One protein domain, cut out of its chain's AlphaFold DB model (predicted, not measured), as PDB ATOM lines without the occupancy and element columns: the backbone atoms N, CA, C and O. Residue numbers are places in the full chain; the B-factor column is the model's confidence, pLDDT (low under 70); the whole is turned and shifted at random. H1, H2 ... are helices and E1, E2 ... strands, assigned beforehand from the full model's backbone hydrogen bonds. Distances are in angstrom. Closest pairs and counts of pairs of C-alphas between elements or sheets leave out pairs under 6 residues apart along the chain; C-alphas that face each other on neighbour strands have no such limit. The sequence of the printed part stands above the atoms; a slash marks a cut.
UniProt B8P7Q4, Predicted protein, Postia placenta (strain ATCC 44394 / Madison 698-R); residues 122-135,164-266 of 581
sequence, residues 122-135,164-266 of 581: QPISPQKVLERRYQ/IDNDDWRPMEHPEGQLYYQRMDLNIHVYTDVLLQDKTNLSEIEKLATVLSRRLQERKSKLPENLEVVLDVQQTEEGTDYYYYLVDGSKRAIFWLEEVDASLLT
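AT A GLANCE: This is residues 122 to 135 and 164 to 266 of the 581 residues of the protein "Predicted protein" of Postia placenta (strain ATCC 44394 / Madison 698-R) (UniProt B8P7Q4). A strongly twisted sheet of six strands curls round one long helix, H2, and its two longest strands, E4 and E5, form a long hairpin among its inner strands. A shorter helix, H1, only grazes the sheet, and the small last helix, H3, is near H1 but off the sheet. The printed part has 117 residues with three named helices and six named strands, in the order H1 E1 E2 E3 H2 E4 E5 E6 H3. The sheet runs E1 E2 E3 E4 E5 E6, mixed, and the class is mixed, helices and strands. The whole is compact and rounded, with a radius of gyration of the C-alphas of 14.0 A and spans of 35 by 32 by 32 A.

HOW THE PARTS SIT: Start at residues 122 to 123, which pair in parallel with residues 243 to 244 of E5, residues 239 to 248. Next comes H1, residues 126 to 135, which only grazes the sheet with its residues 126 to 132; the C-alphas of Pro 126 and Tyr 245 are its closest to E5, at 7.3 A. Beyond the cut, E1, residues 170 to 173, E2, residues 179 to 185, and E3, residues 188 to 192, form a meander, each strand the antiparallel neighbour of the one before. Look there for N 170 and O 182 at 2.8 A, and N 183 and O 190 at 2.9 A. H2, residues 199 to 218, leads to E4, residues 227 to 236, the parallel neighbour of E3, with N 191 and O 229 at 2.8 A. E3, H2 and E4 are a strand-helix-strand unit, two parallel neighbour strands with a helix between, and its crossover is left-handed. H2 is on one face of the sheet, in two layers; its closest C-alphas to E4 are those of Ile 205 and Val 233, 6.9 A apart. E4, E5 and E6, residues 253 to 255, form a second meander, with N 232 and O 243 at 3.0 A and N 246 and O 255 at 3.0 A. H3, residues 262 to 266, is not on the sheet. In H1, H2 and H3 every O i to N i+4 pair is within hydrogen-bond range.

IN THESE COORDINATES: Find C-alpha 126 at (-4.156, 6.092, -42.072), where H1 begins its 14.3 A. E1, E2 and E3 follow, E2 being 20.3 A long. From C-alpha 199 at (20.770, 5.530, -42.630), H2 runs 28.9 A. E4 covers 29.2 A and E5 30.5 A, before short E6. H3 ends at C-alpha 266, (-12.896, 10.669, -46.065).

THE WHOLE: The two C-alphas farthest apart, those of Glu 237 and Ser 250, are 38.9 A apart. Residues 136 to 163 are not printed, and C-alphas 135 and 164 are 24.1 A apart across this cut. Of the links that are printed whole, none is long. Mean pLDDT of the printed part is 75.4, with residues 125 to 135, 172 to 178, 247 to 255 and 260 to 266 under 70.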
ATOM      1  N   GLN A 122       3.111  17.369 -42.381       86.12
ATOM      2  CA  GLN A 122       1.882  17.216 -43.138       86.12
ATOM      3  C   GLN A 122       0.967  16.174 -42.476       86.12
ATOM      4  O   GLN A 122       1.385  15.041 -42.219       86.12
ATOM      5  N   PRO A 123      -0.294  16.517 -42.177       82.06
ATOM      6  CA  PRO A 123      -1.244  15.541 -41.675       82.06
ATOM      7  C   PRO A 123      -1.598  14.542 -42.782       82.06
ATOM      8  O   PRO A 123      -1.951  14.928 -43.897       82.06
ATOM      9  N   ILE A 124      -1.538  13.247 -42.474       72.88
ATOM     10  CA  ILE A 124      -1.913  12.173 -43.404       72.88
ATOM     11  C   ILE A 124      -3.031  11.312 -42.824       72.88
ATOM     12  O   ILE A 124      -3.178  11.200 -41.608       72.88
ATOM     13  N   SER A 125      -3.834  10.687 -43.686       64.38
ATOM     14  CA  SER A 125      -4.821   9.703 -43.246       64.38
ATOM     15  C   SER A 125      -4.198   8.305 -43.135       64.38
ATOM     16  O   SER A 125      -3.365   7.935 -43.968       64.38
ATOM     17  N   PRO A 126      -4.640   7.470 -42.177       58.81
ATOM     18  CA  PRO A 126      -4.156   6.092 -42.072       58.81
ATOM     19  C   PRO A 126      -4.371   5.274 -43.351       58.81
ATOM     20  O   PRO A 126      -3.560   4.415 -43.680       58.81
ATOM     21  N   GLN A 127      -5.436   5.565 -44.111       56.22
ATOM     22  CA  GLN A 127      -5.679   4.898 -45.388       56.22
ATOM     23  C   GLN A 127      -4.610   5.248 -46.425       56.22
ATOM     24  O   GLN A 127      -4.182   4.367 -47.163       56.22
ATOM     25  N   LYS A 128      -4.148   6.501 -46.472       62.03
ATOM     26  CA  LYS A 128      -3.096   6.893 -47.412       62.03
ATOM     27  C   LYS A 128      -1.759   6.228 -47.072       62.03
ATOM     28  O   LYS A 128      -1.069   5.781 -47.983       62.03
ATOM     29  N   VAL A 129      -1.450   6.084 -45.781       63.22
ATOM     30  CA  VAL A 129      -0.289   5.305 -45.305       63.22
ATOM     31  C   VAL A 129      -0.424   3.830 -45.708       63.22
ATOM     32  O   VAL A 129       0.516   3.246 -46.239       63.22
ATOM     33  N   LEU A 130      -1.615   3.238 -45.563       61.00
ATOM     34  CA  LEU A 130      -1.881   1.860 -45.994       61.00
ATOM     35  C   LEU A 130      -1.777   1.679 -47.520       61.00
ATOM     36  O   LEU A 130      -1.257   0.672 -47.994       61.00
ATOM     37  N   GLU A 131      -2.269   2.633 -48.312       61.59
ATOM     38  CA  GLU A 131      -2.128   2.615 -49.773       61.59
ATOM     39  C   GLU A 131      -0.654   2.624 -50.182       61.59
ATOM     40  O   GLU A 131      -0.245   1.777 -50.981       61.59
ATOM     41  N   ARG A 132       0.141   3.525 -49.587       68.56
ATOM     42  CA  ARG A 132       1.596   3.594 -49.783       68.56
ATOM     43  C   ARG A 132       2.266   2.286 -49.403       68.56
ATOM     44  O   ARG A 132       3.012   1.743 -50.210       68.56
ATOM     45  N   ARG A 133       1.906   1.699 -48.256       64.94
ATOM     46  CA  ARG A 133       2.415   0.388 -47.833       64.94
ATOM     47  C   ARG A 133       2.291  -0.652 -48.936       64.94
ATOM     48  O   ARG A 133       3.217  -1.427 -49.101       64.94
ATOM     49  N   TYR A 134       1.187  -0.701 -49.682       63.91
ATOM     50  CA  TYR A 134       1.014  -1.690 -50.750       63.91
ATOM     51  C   TYR A 134       1.640  -1.291 -52.088       63.91
ATOM     52  O   TYR A 134       2.095  -2.183 -52.813       63.91
ATOM     53  N   GLN A 135       1.614  -0.000 -52.426       64.31
ATOM     54  CA  GLN A 135       2.098   0.542 -53.699       64.31
ATOM     55  C   GLN A 135       3.628   0.620 -53.739       64.31
ATOM     56  O   GLN A 135       4.237   0.149 -54.703       64.31
ATOM     57  N   ILE A 164      19.631  -2.262 -36.714       79.69
ATOM     58  CA  ILE A 164      19.388  -0.841 -36.956       79.69
ATOM     59  C   ILE A 164      20.488  -0.070 -36.224       79.69
ATOM     60  O   ILE A 164      20.799  -0.391 -35.079       79.69
ATOM     61  N   ASP A 165      21.026   0.987 -36.834       78.88
ATOM     62  CA  ASP A 165      21.989   1.909 -36.203       78.88
ATOM     63  C   ASP A 165      21.329   2.801 -35.111       78.88
ATOM     64  O   ASP A 165      21.639   3.987 -34.984       78.88
ATOM     65  N   ASN A 166      20.367   2.263 -34.350       79.62
ATOM     66  CA  ASN A 166      19.699   2.895 -33.214       79.62
ATOM     67  C   ASN A 166      18.960   1.843 -32.356       79.62
ATOM     68  O   ASN A 166      18.001   1.225 -32.823       79.62
ATOM     69  N   ASP A 167      19.356   1.705 -31.088       78.69
ATOM     70  CA  ASP A 167      18.785   0.740 -30.133       78.69
ATOM     71  C   ASP A 167      17.362   1.095 -29.647       78.69
ATOM     72  O   ASP A 167      16.668   0.252 -29.067       78.69
ATOM     73  N   ASP A 168      16.901   2.331 -29.872       85.50
ATOM     74  CA  ASP A 168      15.571   2.788 -29.448       85.50
ATOM     75  C   ASP A 168      14.447   2.222 -30.333       85.50
ATOM     76  O   ASP A 168      13.293   2.113 -29.896       85.50
ATOM     77  N   TRP A 169      14.771   1.835 -31.572       86.44
ATOM     78  CA  TRP A 169      13.823   1.255 -32.516       86.44
ATOM     79  C   TRP A 169      13.846  -0.261 -32.467       86.44
ATOM     80  O   TRP A 169      14.883  -0.910 -32.575       86.44
ATOM     81  N   ARG A 170      12.657  -0.849 -32.370       83.75
ATOM     82  CA  ARG A 170      12.467  -2.296 -32.394       83.75
ATOM     83  C   ARG A 170      11.811  -2.715 -33.705       83.75
ATOM     84  O   ARG A 170      10.728  -2.200 -34.001       83.75
ATOM     85  N   PRO A 171      12.423  -3.634 -34.470       79.69
ATOM     86  CA  PRO A 171      11.803  -4.215 -35.649       79.69
ATOM     87  C   PRO A 171      10.673  -5.158 -35.233       79.69
ATOM     88  O   PRO A 171      10.797  -5.933 -34.285       79.69
ATOM     89  N   MET A 172       9.560  -5.078 -35.947       68.69
ATOM     90  CA  MET A 172       8.335  -5.805 -35.660       68.69
ATOM     91  C   MET A 172       7.713  -6.323 -36.959       68.69
ATOM     92  O   MET A 172       7.762  -5.659 -37.990       68.69
ATOM     93  N   GLU A 173       7.082  -7.494 -36.912       61.84
ATOM     94  CA  GLU A 173       6.503  -8.133 -38.098       61.84
ATOM     95  C   GLU A 173       4.981  -7.995 -38.138       61.84
ATOM     96  O   GLU A 173       4.260  -8.442 -37.243       61.84
ATOM     97  N   HIS A 174       4.466  -7.417 -39.221       55.91
ATOM     98  CA  HIS A 174       3.034  -7.383 -39.486       55.91
ATOM     99  C   HIS A 174       2.497  -8.807 -39.738       55.91
ATOM    100  O   HIS A 174       3.184  -9.610 -40.364       55.91
ATOM    101  N   PRO A 175       1.229  -9.124 -39.408       45.25
ATOM    102  CA  PRO A 175       0.584 -10.393 -39.780       45.25
ATOM    103  C   PRO A 175       0.572 -10.705 -41.288       45.25
ATOM    104  O   PRO A 175       0.346 -11.841 -41.687       45.25
ATOM    105  N   GLU A 176       0.796  -9.690 -42.126       49.38
ATOM    106  CA  GLU A 176       0.938  -9.827 -43.587       49.38
ATOM    107  C   GLU A 176       2.390 -10.094 -44.027       49.38
ATOM    108  O   GLU A 176       2.652 -10.227 -45.220       49.38
ATOM    109  N   GLY A 177       3.326 -10.166 -43.079       52.88
ATOM    110  CA  GLY A 177       4.744 -10.471 -43.282       52.88
ATOM    111  C   GLY A 177       5.655  -9.264 -43.524       52.88
ATOM    112  O   GLY A 177       6.851  -9.452 -43.698       52.88
ATOM    113  N   GLN A 178       5.132  -8.034 -43.562       65.25
ATOM    114  CA  GLN A 178       5.950  -6.830 -43.758       65.25
ATOM    115  C   GLN A 178       6.525  -6.314 -42.434       65.25
ATOM    116  O   GLN A 178       5.813  -6.249 -41.431       65.25
ATOM    117  N   LEU A 179       7.796  -5.916 -42.455       73.56
ATOM    118  CA  LEU A 179       8.481  -5.314 -41.316       73.56
ATOM    119  C   LEU A 179       7.999  -3.875 -41.081       73.56
ATOM    120  O   LEU A 179       7.779  -3.125 -42.032       73.56
ATOM    121  N   TYR A 180       7.863  -3.497 -39.818       78.62
ATOM    122  CA  TYR A 180       7.635  -2.129 -39.366       78.62
ATOM    123  C   TYR A 180       8.418  -1.898 -38.069       78.62
ATOM    124  O   TYR A 180       8.912  -2.846 -37.457       78.62
ATOM    125  N   TYR A 181       8.526  -0.650 -37.622       84.56
ATOM    126  CA  TYR A 181       9.348  -0.304 -36.465       84.56
ATOM    127  C   TYR A 181       8.528   0.370 -35.385       84.56
ATOM    128  O   TYR A 181       7.629   1.166 -35.664       84.56
ATOM    129  N   GLN A 182       8.855   0.042 -34.140       86.25
ATOM    130  CA  GLN A 182       8.256   0.635 -32.958       86.25
ATOM    131  C   GLN A 182       9.335   1.236 -32.065       86.25
ATOM    132  O   GLN A 182      10.324   0.576 -31.750       86.25
ATOM    133  N   ARG A 183       9.082   2.444 -31.578       87.38
ATOM    134  CA  ARG A 183       9.847   3.107 -30.521       87.38
ATOM    135  C   ARG A 183       8.902   3.540 -29.404       87.38
ATOM    136  O   ARG A 183       7.702   3.717 -29.620       87.38
ATOM    137  N   MET A 184       9.420   3.659 -28.186       82.56
ATOM    138  CA  MET A 184       8.648   4.137 -27.040       82.56
ATOM    139  C   MET A 184       9.399   5.263 -26.334       82.56
ATOM    140  O   MET A 184      10.416   5.013 -25.696       82.56
ATOM    141  N   ASP A 185       8.850   6.476 -26.384       75.94
ATOM    142  CA  ASP A 185       9.431   7.669 -25.760       75.94
ATOM    143  C   ASP A 185       8.458   8.258 -24.741       75.94
ATOM    144  O   ASP A 185       7.356   8.661 -25.095       75.94
ATOM    145  N   LEU A 186       8.846   8.348 -23.462       70.50
ATOM    146  CA  LEU A 186       8.063   9.047 -22.423       70.50
ATOM    147  C   LEU A 186       6.561   8.661 -22.386       70.50
ATOM    148  O   LEU A 186       5.703   9.519 -22.175       70.50
ATOM    149  N   ASN A 187       6.254   7.365 -22.552       71.19
ATOM    150  CA  ASN A 187       4.893   6.799 -22.615       71.19
ATOM    151  C   ASN A 187       4.097   7.119 -23.898       71.19
ATOM    152  O   ASN A 187       2.874   7.004 -23.913       71.19
ATOM    153  N   ILE A 188       4.791   7.504 -24.966       79.19
ATOM    154  CA  ILE A 188       4.253   7.672 -26.315       79.19
ATOM    155  C   ILE A 188       4.785   6.525 -27.169       79.19
ATOM    156  O   ILE A 188       5.995   6.294 -27.229       79.19
ATOM    157  N   HIS A 189       3.884   5.800 -27.825       83.12
ATOM    158  CA  HIS A 189       4.269   4.762 -28.776       83.12
ATOM    159  C   HIS A 189       4.410   5.372 -30.164       83.12
ATOM    160  O   HIS A 189       3.452   5.937 -30.684       83.12
ATOM    161  N   VAL A 190       5.587   5.247 -30.764       87.06
ATOM    162  CA  VAL A 190       5.875   5.747 -32.108       87.06
ATOM    163  C   VAL A 190       6.039   4.563 -33.049       87.06
ATOM    164  O   VAL A 190       6.733   3.600 -32.725       87.06
ATOM    165  N   TYR A 191       5.407   4.644 -34.213       86.06
ATOM    166  CA  TYR A 191       5.447   3.617 -35.241       86.06
ATOM    167  C   TYR A 191       5.820   4.202 -36.598       86.06
ATOM    168  O   TYR A 191       5.459   5.335 -36.916       86.06
ATOM    169  N   THR A 192       6.498   3.406 -37.418       86.12
ATOM    170  CA  THR A 192       6.762   3.730 -38.822       86.12
ATOM    171  C   THR A 192       6.854   2.460 -39.664       86.12
ATOM    172  O   THR A 192       7.374   1.441 -39.206       86.12
ATOM    173  N   ASP A 193       6.345   2.532 -40.894       80.44
ATOM    174  CA  ASP A 193       6.503   1.489 -41.915       80.44
ATOM    175  C   ASP A 193       7.765   1.718 -42.778       80.44
ATOM    176  O   ASP A 193       8.083   0.903 -43.646       80.44
ATOM    177  N   VAL A 194       8.478   2.832 -42.565       82.69
ATOM    178  CA  VAL A 194       9.685   3.191 -43.317       82.69
ATOM    179  C   VAL A 194      10.844   2.285 -42.906       82.69
ATOM    180  O   VAL A 194      11.101   2.086 -41.722       82.69
ATOM    181  N   LEU A 195      11.572   1.764 -43.896       81.69
ATOM    182  CA  LEU A 195      12.725   0.889 -43.694       81.69
ATOM    183  C   LEU A 195      13.878   1.650 -43.013       81.69
ATOM    184  O   LEU A 195      14.515   2.499 -43.643       81.69
ATOM    185  N   LEU A 196      14.141   1.343 -41.738       84.44
ATOM    186  CA  LEU A 196      15.129   2.051 -40.910       84.44
ATOM    187  C   LEU A 196      16.572   1.548 -41.066       84.44
ATOM    188  O   LEU A 196      17.477   2.170 -40.516       84.44
ATOM    189  N   GLN A 197      16.822   0.464 -41.810       80.25
ATOM    190  CA  GLN A 197      18.199   0.048 -42.129       80.25
ATOM    191  C   GLN A 197      18.906   1.052 -43.053       80.25
ATOM    192  O   GLN A 197      20.130   1.158 -43.032       80.25
ATOM    193  N   ASP A 198      18.157   1.816 -43.856       81.81
ATOM    194  CA  ASP A 198      18.726   2.933 -44.606       81.81
ATOM    195  C   ASP A 198      19.017   4.097 -43.647       81.81
ATOM    196  O   ASP A 198      18.105   4.708 -43.082       81.81
ATOM    197  N   LYS A 199      20.303   4.439 -43.500       84.88
ATOM    198  CA  LYS A 199      20.770   5.530 -42.630       84.88
ATOM    199  C   LYS A 199      20.119   6.872 -42.966       84.88
ATOM    200  O   LYS A 199      19.934   7.697 -42.072       84.88
ATOM    201  N   THR A 200      19.757   7.094 -44.229       86.81
ATOM    202  CA  THR A 200      19.057   8.306 -44.670       86.81
ATOM    203  C   THR A 200      17.667   8.353 -44.050       86.81
ATOM    204  O   THR A 200      17.347   9.314 -43.349       86.81
ATOM    205  N   ASN A 201      16.885   7.281 -44.225       87.19
ATOM    206  CA  ASN A 201      15.539   7.144 -43.666       87.19
ATOM    207  C   ASN A 201      15.542   7.225 -42.141       87.19
ATOM    208  O   ASN A 201      14.711   7.929 -41.571       87.19
ATOM    209  N   LEU A 202      16.498   6.559 -41.487       87.44
ATOM    210  CA  LEU A 202      16.671   6.639 -40.039       87.44
ATOM    211  C   LEU A 202      16.903   8.086 -39.591       87.44
ATOM    212  O   LEU A 202      16.237   8.553 -38.669       87.44
ATOM    213  N   SER A 203      17.788   8.823 -40.273       88.25
ATOM    214  CA  SER A 203      18.055  10.224 -39.933       88.25
ATOM    215  C   SER A 203      16.823  11.118 -40.112       88.25
ATOM    216  O   SER A 203      16.587  11.999 -39.288       88.25
ATOM    217  N   GLU A 204      16.017  10.890 -41.153       89.88
ATOM    218  CA  GLU A 204      14.815  11.684 -41.421       89.88
ATOM    219  C   GLU A 204      13.676  11.364 -40.447       89.88
ATOM    220  O   GLU A 204      13.020  12.278 -39.944       89.88
ATOM    221  N   ILE A 205      13.485  10.086 -40.104       90.25
ATOM    222  CA  ILE A 205      12.509   9.660 -39.094       90.25
ATOM    223  C   ILE A 205      12.892  10.175 -37.703       90.25
ATOM    224  O   ILE A 205      12.018  10.640 -36.975       90.25
ATOM    225  N   GLU A 206      14.175  10.171 -37.334       89.75
ATOM    226  CA  GLU A 206      14.644  10.733 -36.057       89.75
ATOM    227  C   GLU A 206      14.427  12.249 -35.968       89.75
ATOM    228  O   GLU A 206      13.930  12.760 -34.955       89.75
ATOM    229  N   LYS A 207      14.736  12.986 -37.045       88.88
ATOM    230  CA  LYS A 207      14.434  14.424 -37.138       88.88
ATOM    231  C   LYS A 207      12.935  14.670 -36.955       88.88
ATOM    232  O   LYS A 207      12.543  15.517 -36.149       88.88
ATOM    233  N   LEU A 208      12.101  13.897 -37.652       89.38
ATOM    234  CA  LEU A 208      10.644  13.977 -37.579       89.38
ATOM    235  C   LEU A 208      10.113  13.666 -36.170       89.38
ATOM    236  O   LEU A 208       9.329  14.443 -35.622       89.38
ATOM    237  N   ALA A 209      10.577  12.575 -35.558       88.38
ATOM    238  CA  ALA A 209      10.198  12.167 -34.209       88.38
ATOM    239  C   ALA A 209      10.559  13.239 -33.170       88.38
ATOM    240  O   ALA A 209       9.744  13.557 -32.299       88.38
ATOM    241  N   THR A 210      11.734  13.861 -33.304       87.19
ATOM    242  CA  THR A 210      12.192  14.949 -32.426       87.19
ATOM    243  C   THR A 210      11.295  16.184 -32.546       87.19
ATOM    244  O   THR A 210      10.817  16.714 -31.537       87.19
ATOM    245  N   VAL A 211      11.011  16.631 -33.777       86.69
ATOM    246  CA  VAL A 211      10.151  17.801 -34.028       86.69
ATOM    247  C   VAL A 211       8.731  17.562 -33.520       86.69
ATOM    248  O   VAL A 211       8.159  18.433 -32.858       86.69
ATOM    249  N   LEU A 212       8.161  16.385 -33.786       85.81
ATOM    250  CA  LEU A 212       6.810  16.060 -33.346       85.81
ATOM    251  C   LEU A 212       6.726  15.937 -31.820       85.81
ATOM    252  O   LEU A 212       5.802  16.483 -31.219       85.81
ATOM    253  N   SER A 213       7.710  15.301 -31.180       84.38
ATOM    254  CA  SER A 213       7.777  15.181 -29.717       84.38
ATOM    255  C   SER A 213       7.792  16.546 -29.032       84.38
ATOM    256  O   SER A 213       7.079  16.748 -28.049       84.38
ATOM    257  N   ARG A 214       8.529  17.520 -29.579       83.56
ATOM    258  CA  ARG A 214       8.508  18.906 -29.087       83.56
ATOM    259  C   ARG A 214       7.114  19.532 -29.210       83.56
ATOM    260  O   ARG A 214       6.590  20.041 -28.220       83.56
ATOM    261  N   ARG A 215       6.475  19.440 -30.385       85.31
ATOM    262  CA  ARG A 215       5.109  19.968 -30.593       85.31
ATOM    263  C   ARG A 215       4.075  19.302 -29.675       85.31
ATOM    264  O   ARG A 215       3.114  19.943 -29.251       85.31
ATOM    265  N   LEU A 216       4.268  18.024 -29.353       84.25
ATOM    266  CA  LEU A 216       3.451  17.290 -28.389       84.25
ATOM    267  C   LEU A 216       3.673  17.805 -26.961       84.25
ATOM    268  O   LEU A 216       2.705  18.058 -26.241       84.25
ATOM    269  N   GLN A 217       4.923  18.036 -26.554       81.19
ATOM    270  CA  GLN A 217       5.244  18.585 -25.233       81.19
ATOM    271  C   GLN A 217       4.640  19.975 -25.007       81.19
ATOM    272  O   GLN A 217       4.074  20.221 -23.942       81.19
ATOM    273  N   GLU A 218       4.665  20.848 -26.017       82.38
ATOM    274  CA  GLU A 218       4.021  22.173 -25.975       82.38
ATOM    275  C   GLU A 218       2.507  22.086 -25.695       82.38
ATOM    276  O   GLU A 218       1.908  23.012 -25.148       82.38
ATOM    277  N   ARG A 219       1.874  20.955 -26.031       80.38
ATOM    278  CA  ARG A 219       0.424  20.723 -25.916       80.38
ATOM    279  C   ARG A 219       0.063  19.643 -24.898       80.38
ATOM    280  O   ARG A 219      -1.075  19.171 -24.888       80.38
ATOM    281  N   LYS A 220       0.998  19.284 -24.012       76.38
ATOM    282  CA  LYS A 220       0.893  18.155 -23.071       76.38
ATOM    283  C   LYS A 220      -0.397  18.136 -22.245       76.38
ATOM    284  O   LYS A 220      -0.911  17.064 -21.957       76.38
ATOM    285  N   SER A 221      -0.952  19.299 -21.902       72.56
ATOM    286  CA  SER A 221      -2.201  19.418 -21.132       72.56
ATOM    287  C   SER A 221      -3.453  18.913 -21.861       72.56
ATOM    288  O   SER A 221      -4.462  18.651 -21.210       72.56
ATOM    289  N   LYS A 222      -3.407  18.780 -23.190       74.38
ATOM    290  CA  LYS A 222      -4.517  18.300 -24.030       74.38
ATOM    291  C   LYS A 222      -4.281  16.899 -24.594       74.38
ATOM    292  O   LYS A 222      -5.146  16.392 -25.307       74.38
ATOM    293  N   LEU A 223      -3.121  16.298 -24.325       78.25
ATOM    294  CA  LEU A 223      -2.783  14.991 -24.869       78.25
ATOM    295  C   LEU A 223      -3.467  13.865 -24.085       78.25
ATOM    296  O   LEU A 223      -3.643  13.972 -22.870       78.25
ATOM    297  N   PRO A 224      -3.858  12.786 -24.773       74.31
ATOM    298  CA  PRO A 224      -4.410  11.610 -24.125       74.31
ATOM    299  C   PRO A 224      -3.350  10.820 -23.354       74.31
ATOM    300  O   PRO A 224      -2.163  10.886 -23.664       74.31
ATOM    301  N   GLU A 225      -3.790  10.041 -22.363       76.94
ATOM    302  CA  GLU A 225      -2.900   9.227 -21.519       76.94
ATOM    303  C   GLU A 225      -2.219   8.086 -22.291       76.94
ATOM    304  O   GLU A 225      -1.084   7.728 -21.987       76.94
ATOM    305  N   ASN A 226      -2.906   7.539 -23.299       77.25
ATOM    306  CA  ASN A 226      -2.384   6.509 -24.193       77.25
ATOM    307  C   ASN A 226      -2.248   7.100 -25.597       77.25
ATOM    308  O   ASN A 226      -3.201   7.061 -26.372       77.25
ATOM    309  N   LEU A 227      -1.109   7.726 -25.885       81.94
ATOM    310  CA  LEU A 227      -0.854   8.357 -27.174       81.94
ATOM    311  C   LEU A 227      -0.010   7.440 -28.055       81.94
ATOM    312  O   LEU A 227       1.110   7.065 -27.698       81.94
ATOM    313  N   GLU A 228      -0.533   7.158 -29.238       82.69
ATOM    314  CA  GLU A 228       0.194   6.497 -30.307       82.69
ATOM    315  C   GLU A 228       0.406   7.466 -31.469       82.69
ATOM    316  O   GLU A 228      -0.425   8.327 -31.768       82.69
ATOM    317  N   VAL A 229       1.547   7.329 -32.122       85.56
ATOM    318  CA  VAL A 229       2.024   8.220 -33.167       85.56
ATOM    319  C   VAL A 229       2.485   7.366 -34.321       85.56
ATOM    320  O   VAL A 229       3.265   6.436 -34.127       85.56
ATOM    321  N   VAL A 230       2.051   7.708 -35.527       82.75
ATOM    322  CA  VAL A 230       2.577   7.083 -36.736       82.75
ATOM    323  C   VAL A 230       3.248   8.139 -37.587       82.75
ATOM    324  O   VAL A 230       2.672   9.198 -37.847       82.75
ATOM    325  N   LEU A 231       4.478   7.833 -37.979       88.25
ATOM    326  CA  LEU A 231       5.341   8.670 -38.792       88.25
ATOM    327  C   LEU A 231       5.529   8.018 -40.156       88.25
ATOM    328  O   LEU A 231       5.684   6.802 -40.251       88.25
ATOM    329  N   ASP A 232       5.542   8.839 -41.194       87.00
ATOM    330  CA  ASP A 232       5.846   8.415 -42.555       87.00
ATOM    331  C   ASP A 232       6.688   9.499 -43.239       87.00
ATOM    332  O   ASP A 232       6.523  10.692 -42.971       87.00
ATOM    333  N   VAL A 233       7.627   9.090 -44.086       88.56
ATOM    334  CA  VAL A 233       8.562   9.988 -44.773       88.56
ATOM    335  C   VAL A 233       8.630   9.584 -46.233       88.56
ATOM    336  O   VAL A 233       8.806   8.411 -46.550       88.56
ATOM    337  N   GLN A 234       8.522  10.568 -47.123       85.00
ATOM    338  CA  GLN A 234       8.615  10.346 -48.559       85.00
ATOM    339  C   GLN A 234       9.707  11.225 -49.164       85.00
ATOM    340  O   GLN A 234       9.688  12.444 -49.023       85.00
ATOM    341  N   GLN A 235      10.645  10.601 -49.873       81.88
ATOM    342  CA  GLN A 235      11.616  11.325 -50.687       81.88
ATOM    343  C   GLN A 235      10.972  11.696 -52.027       81.88
ATOM    344  O   GLN A 235      10.438  10.833 -52.726       81.88
ATOM    345  N   THR A 236      11.009  12.978 -52.375       77.31
ATOM    346  CA  THR A 236      10.489  13.540 -53.628       77.31
ATOM    347  C   THR A 236      11.610  14.248 -54.393       77.31
ATOM    348  O   THR A 236      12.695  14.472 -53.859       77.31
ATOM    349  N   GLU A 237      11.365  14.619 -55.652       77.00
ATOM    350  CA  GLU A 237      12.339  15.378 -56.455       77.00
ATOM    351  C   GLU A 237      12.641  16.771 -55.865       77.00
ATOM    352  O   GLU A 237      13.725  17.310 -56.081       77.00
ATOM    353  N   GLU A 238      11.704  17.339 -55.098       73.94
ATOM    354  CA  GLU A 238      11.786  18.688 -54.518       73.94
ATOM    355  C   GLU A 238      12.295  18.695 -53.063       73.94
ATOM    356  O   GLU A 238      12.566  19.760 -52.506       73.94
ATOM    357  N   GLY A 239      12.465  17.518 -52.451       81.31
ATOM    358  CA  GLY A 239      12.930  17.364 -51.073       81.31
ATOM    359  C   GLY A 239      12.270  16.200 -50.338       81.31
ATOM    360  O   GLY A 239      11.747  15.266 -50.944       81.31
ATOM    361  N   THR A 240      12.293  16.252 -49.010       84.50
ATOM    362  CA  THR A 240      11.693  15.233 -48.144       84.50
ATOM    363  C   THR A 240      10.365  15.741 -47.587       84.50
ATOM    364  O   THR A 240      10.329  16.775 -46.922       84.50
ATOM    365  N   ASP A 241       9.287  14.998 -47.828       87.56
ATOM    366  CA  ASP A 241       7.986  15.242 -47.210       87.56
ATOM    367  C   ASP A 241       7.842  14.426 -45.923       87.56
ATOM    368  O   ASP A 241       8.165  13.233 -45.879       87.56
ATOM    369  N   TYR A 242       7.282  15.055 -44.892       88.88
ATOM    370  CA  TYR A 242       7.139  14.469 -43.563       88.88
ATOM    371  C   TYR A 242       5.670  14.375 -43.175       88.88
ATOM    372  O   TYR A 242       4.979  15.389 -43.076       88.88
ATOM    373  N   TYR A 243       5.205  13.162 -42.902       87.81
ATOM    374  CA  TYR A 243       3.805  12.871 -42.643       87.81
ATOM    375  C   TYR A 243       3.590  12.306 -41.244       87.81
ATOM    376  O   TYR A 243       4.418  11.563 -40.713       87.81
ATOM    377  N   TYR A 244       2.445  12.635 -40.648       86.75
ATOM    378  CA  TYR A 244       2.065  12.082 -39.353       86.75
ATOM    379  C   TYR A 244       0.552  11.928 -39.185       86.75
ATOM    380  O   TYR A 244      -0.255  12.657 -39.777       86.75
ATOM    381  N   TYR A 245       0.172  11.011 -38.302       77.12
ATOM    382  CA  TYR A 245      -1.131  11.024 -37.645       77.12
ATOM    383  C   TYR A 245      -1.001  10.556 -36.196       77.12
ATOM    384  O   TYR A 245      -0.058   9.849 -35.832       77.12
ATOM    385  N   LEU A 246      -1.942  10.980 -35.357       78.75
ATOM    386  CA  LEU A 246      -1.974  10.644 -33.938       78.75
ATOM    387  C   LEU A 246      -3.173   9.764 -33.638       78.75
ATOM    388  O   LEU A 246      -4.227   9.890 -34.266       78.75
ATOM    389  N   VAL A 247      -3.025   8.910 -32.634       67.88
ATOM    390  CA  VAL A 247      -4.113   8.094 -32.120       67.88
ATOM    391  C   VAL A 247      -4.165   8.187 -30.608       67.88
ATOM    392  O   VAL A 247      -3.188   7.955 -29.903       67.88
ATOM    393  N   ASP A 248      -5.341   8.527 -30.101       65.62
ATOM    394  CA  ASP A 248      -5.670   8.365 -28.696       65.62
ATOM    395  C   ASP A 248      -6.068   6.903 -28.511       65.62
ATOM    396  O   ASP A 248      -7.157   6.515 -28.917       65.62
ATOM    397  N   GLY A 249      -5.203   6.072 -27.939       54.53
ATOM    398  CA  GLY A 249      -5.487   4.663 -27.671       54.53
ATOM    399  C   GLY A 249      -6.514   4.450 -26.552       54.53
ATOM    400  O   GLY A 249      -7.102   3.375 -26.452       54.53
ATOM    401  N   SER A 250      -6.794   5.463 -25.723       56.19
ATOM    402  CA  SER A 250      -7.850   5.385 -24.697       56.19
ATOM    403  C   SER A 250      -9.219   5.630 -25.321       56.19
ATOM    404  O   SER A 250     -10.162   4.863 -25.113       56.19
ATOM    405  N   LYS A 251      -9.309   6.686 -26.136       47.97
ATOM    406  CA  LYS A 251     -10.511   7.057 -26.893       47.97
ATOM    407  C   LYS A 251     -10.515   6.519 -28.309       47.97
ATOM    408  O   LYS A 251     -11.322   6.976 -29.102       47.97
ATOM    409  N   ARG A 252      -9.627   5.578 -28.615       51.09
ATOM    410  CA  ARG A 252      -9.547   4.800 -29.852       51.09
ATOM    411  C   ARG A 252      -9.918   5.638 -31.091       51.09
ATOM    412  O   ARG A 252     -10.786   5.265 -31.880       51.09
ATOM    413  N   ALA A 253      -9.305   6.818 -31.184       49.38
ATOM    414  CA  ALA A 253      -9.667   7.874 -32.122       49.38
ATOM    415  C   ALA A 253      -8.417   8.448 -32.778       49.38
ATOM    416  O   ALA A 253      -7.434   8.750 -32.103       49.38
ATOM    417  N   ILE A 254      -8.493   8.626 -34.094       59.97
ATOM    418  CA  ILE A 254      -7.452   9.286 -34.877       59.97
ATOM    419  C   ILE A 254      -7.668  10.795 -34.796       59.97
ATOM    420  O   ILE A 254      -8.801  11.272 -34.892       59.97
ATOM    421  N   PHE A 255      -6.583  11.541 -34.632       67.81
ATOM    422  CA  PHE A 255      -6.601  12.996 -34.617       67.81
ATOM    423  C   PHE A 255      -5.271  13.574 -35.122       67.81
ATOM    424  O   PHE A 255      -4.306  12.852 -35.370       67.81
ATOM    425  N   TRP A 256      -5.228  14.896 -35.276       81.56
ATOM    426  CA  TRP A 256      -4.053  15.644 -35.725       81.56
ATOM    427  C   TRP A 256      -3.786  16.820 -34.784       81.56
ATOM    428  O   TRP A 256      -4.666  17.231 -34.024       81.56
ATOM    429  N   LEU A 257      -2.560  17.354 -34.804       80.38
ATOM    430  CA  LEU A 257      -2.217  18.544 -34.008       80.38
ATOM    431  C   LEU A 257      -2.833  19.819 -34.579       80.38
ATOM    432  O   LEU A 257      -3.009  20.804 -33.855       80.38
ATOM    433  N   GLU A 258      -3.111  19.790 -35.875       79.25
ATOM    434  CA  GLU A 258      -3.603  20.898 -36.672       79.25
ATOM    435  C   GLU A 258      -5.044  20.622 -37.105       79.25
ATOM    436  O   GLU A 258      -5.497  19.474 -37.133       79.25
ATOM    437  N   GLU A 259      -5.780  21.688 -37.404       71.12
ATOM    438  CA  GLU A 259      -7.114  21.563 -37.977       71.12
ATOM    439  C   GLU A 259      -6.983  21.036 -39.405       71.12
ATOM    440  O   GLU A 259      -6.303  21.629 -40.242       71.12
ATOM    441  N   VAL A 260      -7.602  19.888 -39.663       64.94
ATOM    442  CA  VAL A 260      -7.576  19.227 -40.965       64.94
ATOM    443  C   VAL A 260      -8.965  19.238 -41.569       64.94
ATOM    444  O   VAL A 260      -9.964  19.075 -40.864       64.94
ATOM    445  N   ASP A 261      -9.036  19.397 -42.886       59.25
ATOM    446  CA  ASP A 261     -10.304  19.271 -43.590       59.25
ATOM    447  C   ASP A 261     -10.861  17.850 -43.410       59.25
ATOM    448  O   ASP A 261     -10.126  16.861 -43.487       59.25
ATOM    449  N   ALA A 262     -12.171  17.729 -43.185       50.12
ATOM    450  CA  ALA A 262     -12.818  16.432 -43.005       50.12
ATOM    451  C   ALA A 262     -12.598  15.493 -44.208       50.12
ATOM    452  O   ALA A 262     -12.629  14.271 -44.047       50.12
ATOM    453  N   SER A 263     -12.322  16.041 -45.395       52.72
ATOM    454  CA  SER A 263     -11.934  15.273 -46.575       52.72
ATOM    455  C   SER A 263     -10.640  14.483 -46.412       52.72
ATOM    456  O   SER A 263     -10.465  13.504 -47.129       52.72
ATOM    457  N   LEU A 264      -9.763  14.826 -45.464       54.97
ATOM    458  CA  LEU A 264      -8.567  14.038 -45.171       54.97
ATOM    459  C   LEU A 264      -8.945  12.653 -44.622       54.97
ATOM    460  O   LEU A 264      -8.411  11.639 -45.067       54.97
ATOM    461  N   LEU A 265      -9.922  12.600 -43.709       49.47
ATOM    462  CA  LEU A 265     -10.479  11.352 -43.171       49.47
ATOM    463  C   LEU A 265     -11.278  10.578 -44.218       49.47
ATOM    464  O   LEU A 265     -11.246   9.351 -44.242       49.47
ATOM    465  N   THR A 266     -12.013  11.290 -45.071       42.22
ATOM    466  CA  THR A 266     -12.896  10.669 -46.065       42.22
ATOM    467  C   THR A 266     -12.225  10.450 -47.418       42.22
ATOM    468  O   THR A 266     -12.896  10.010 -48.352       42.22
TER     469      THR A 266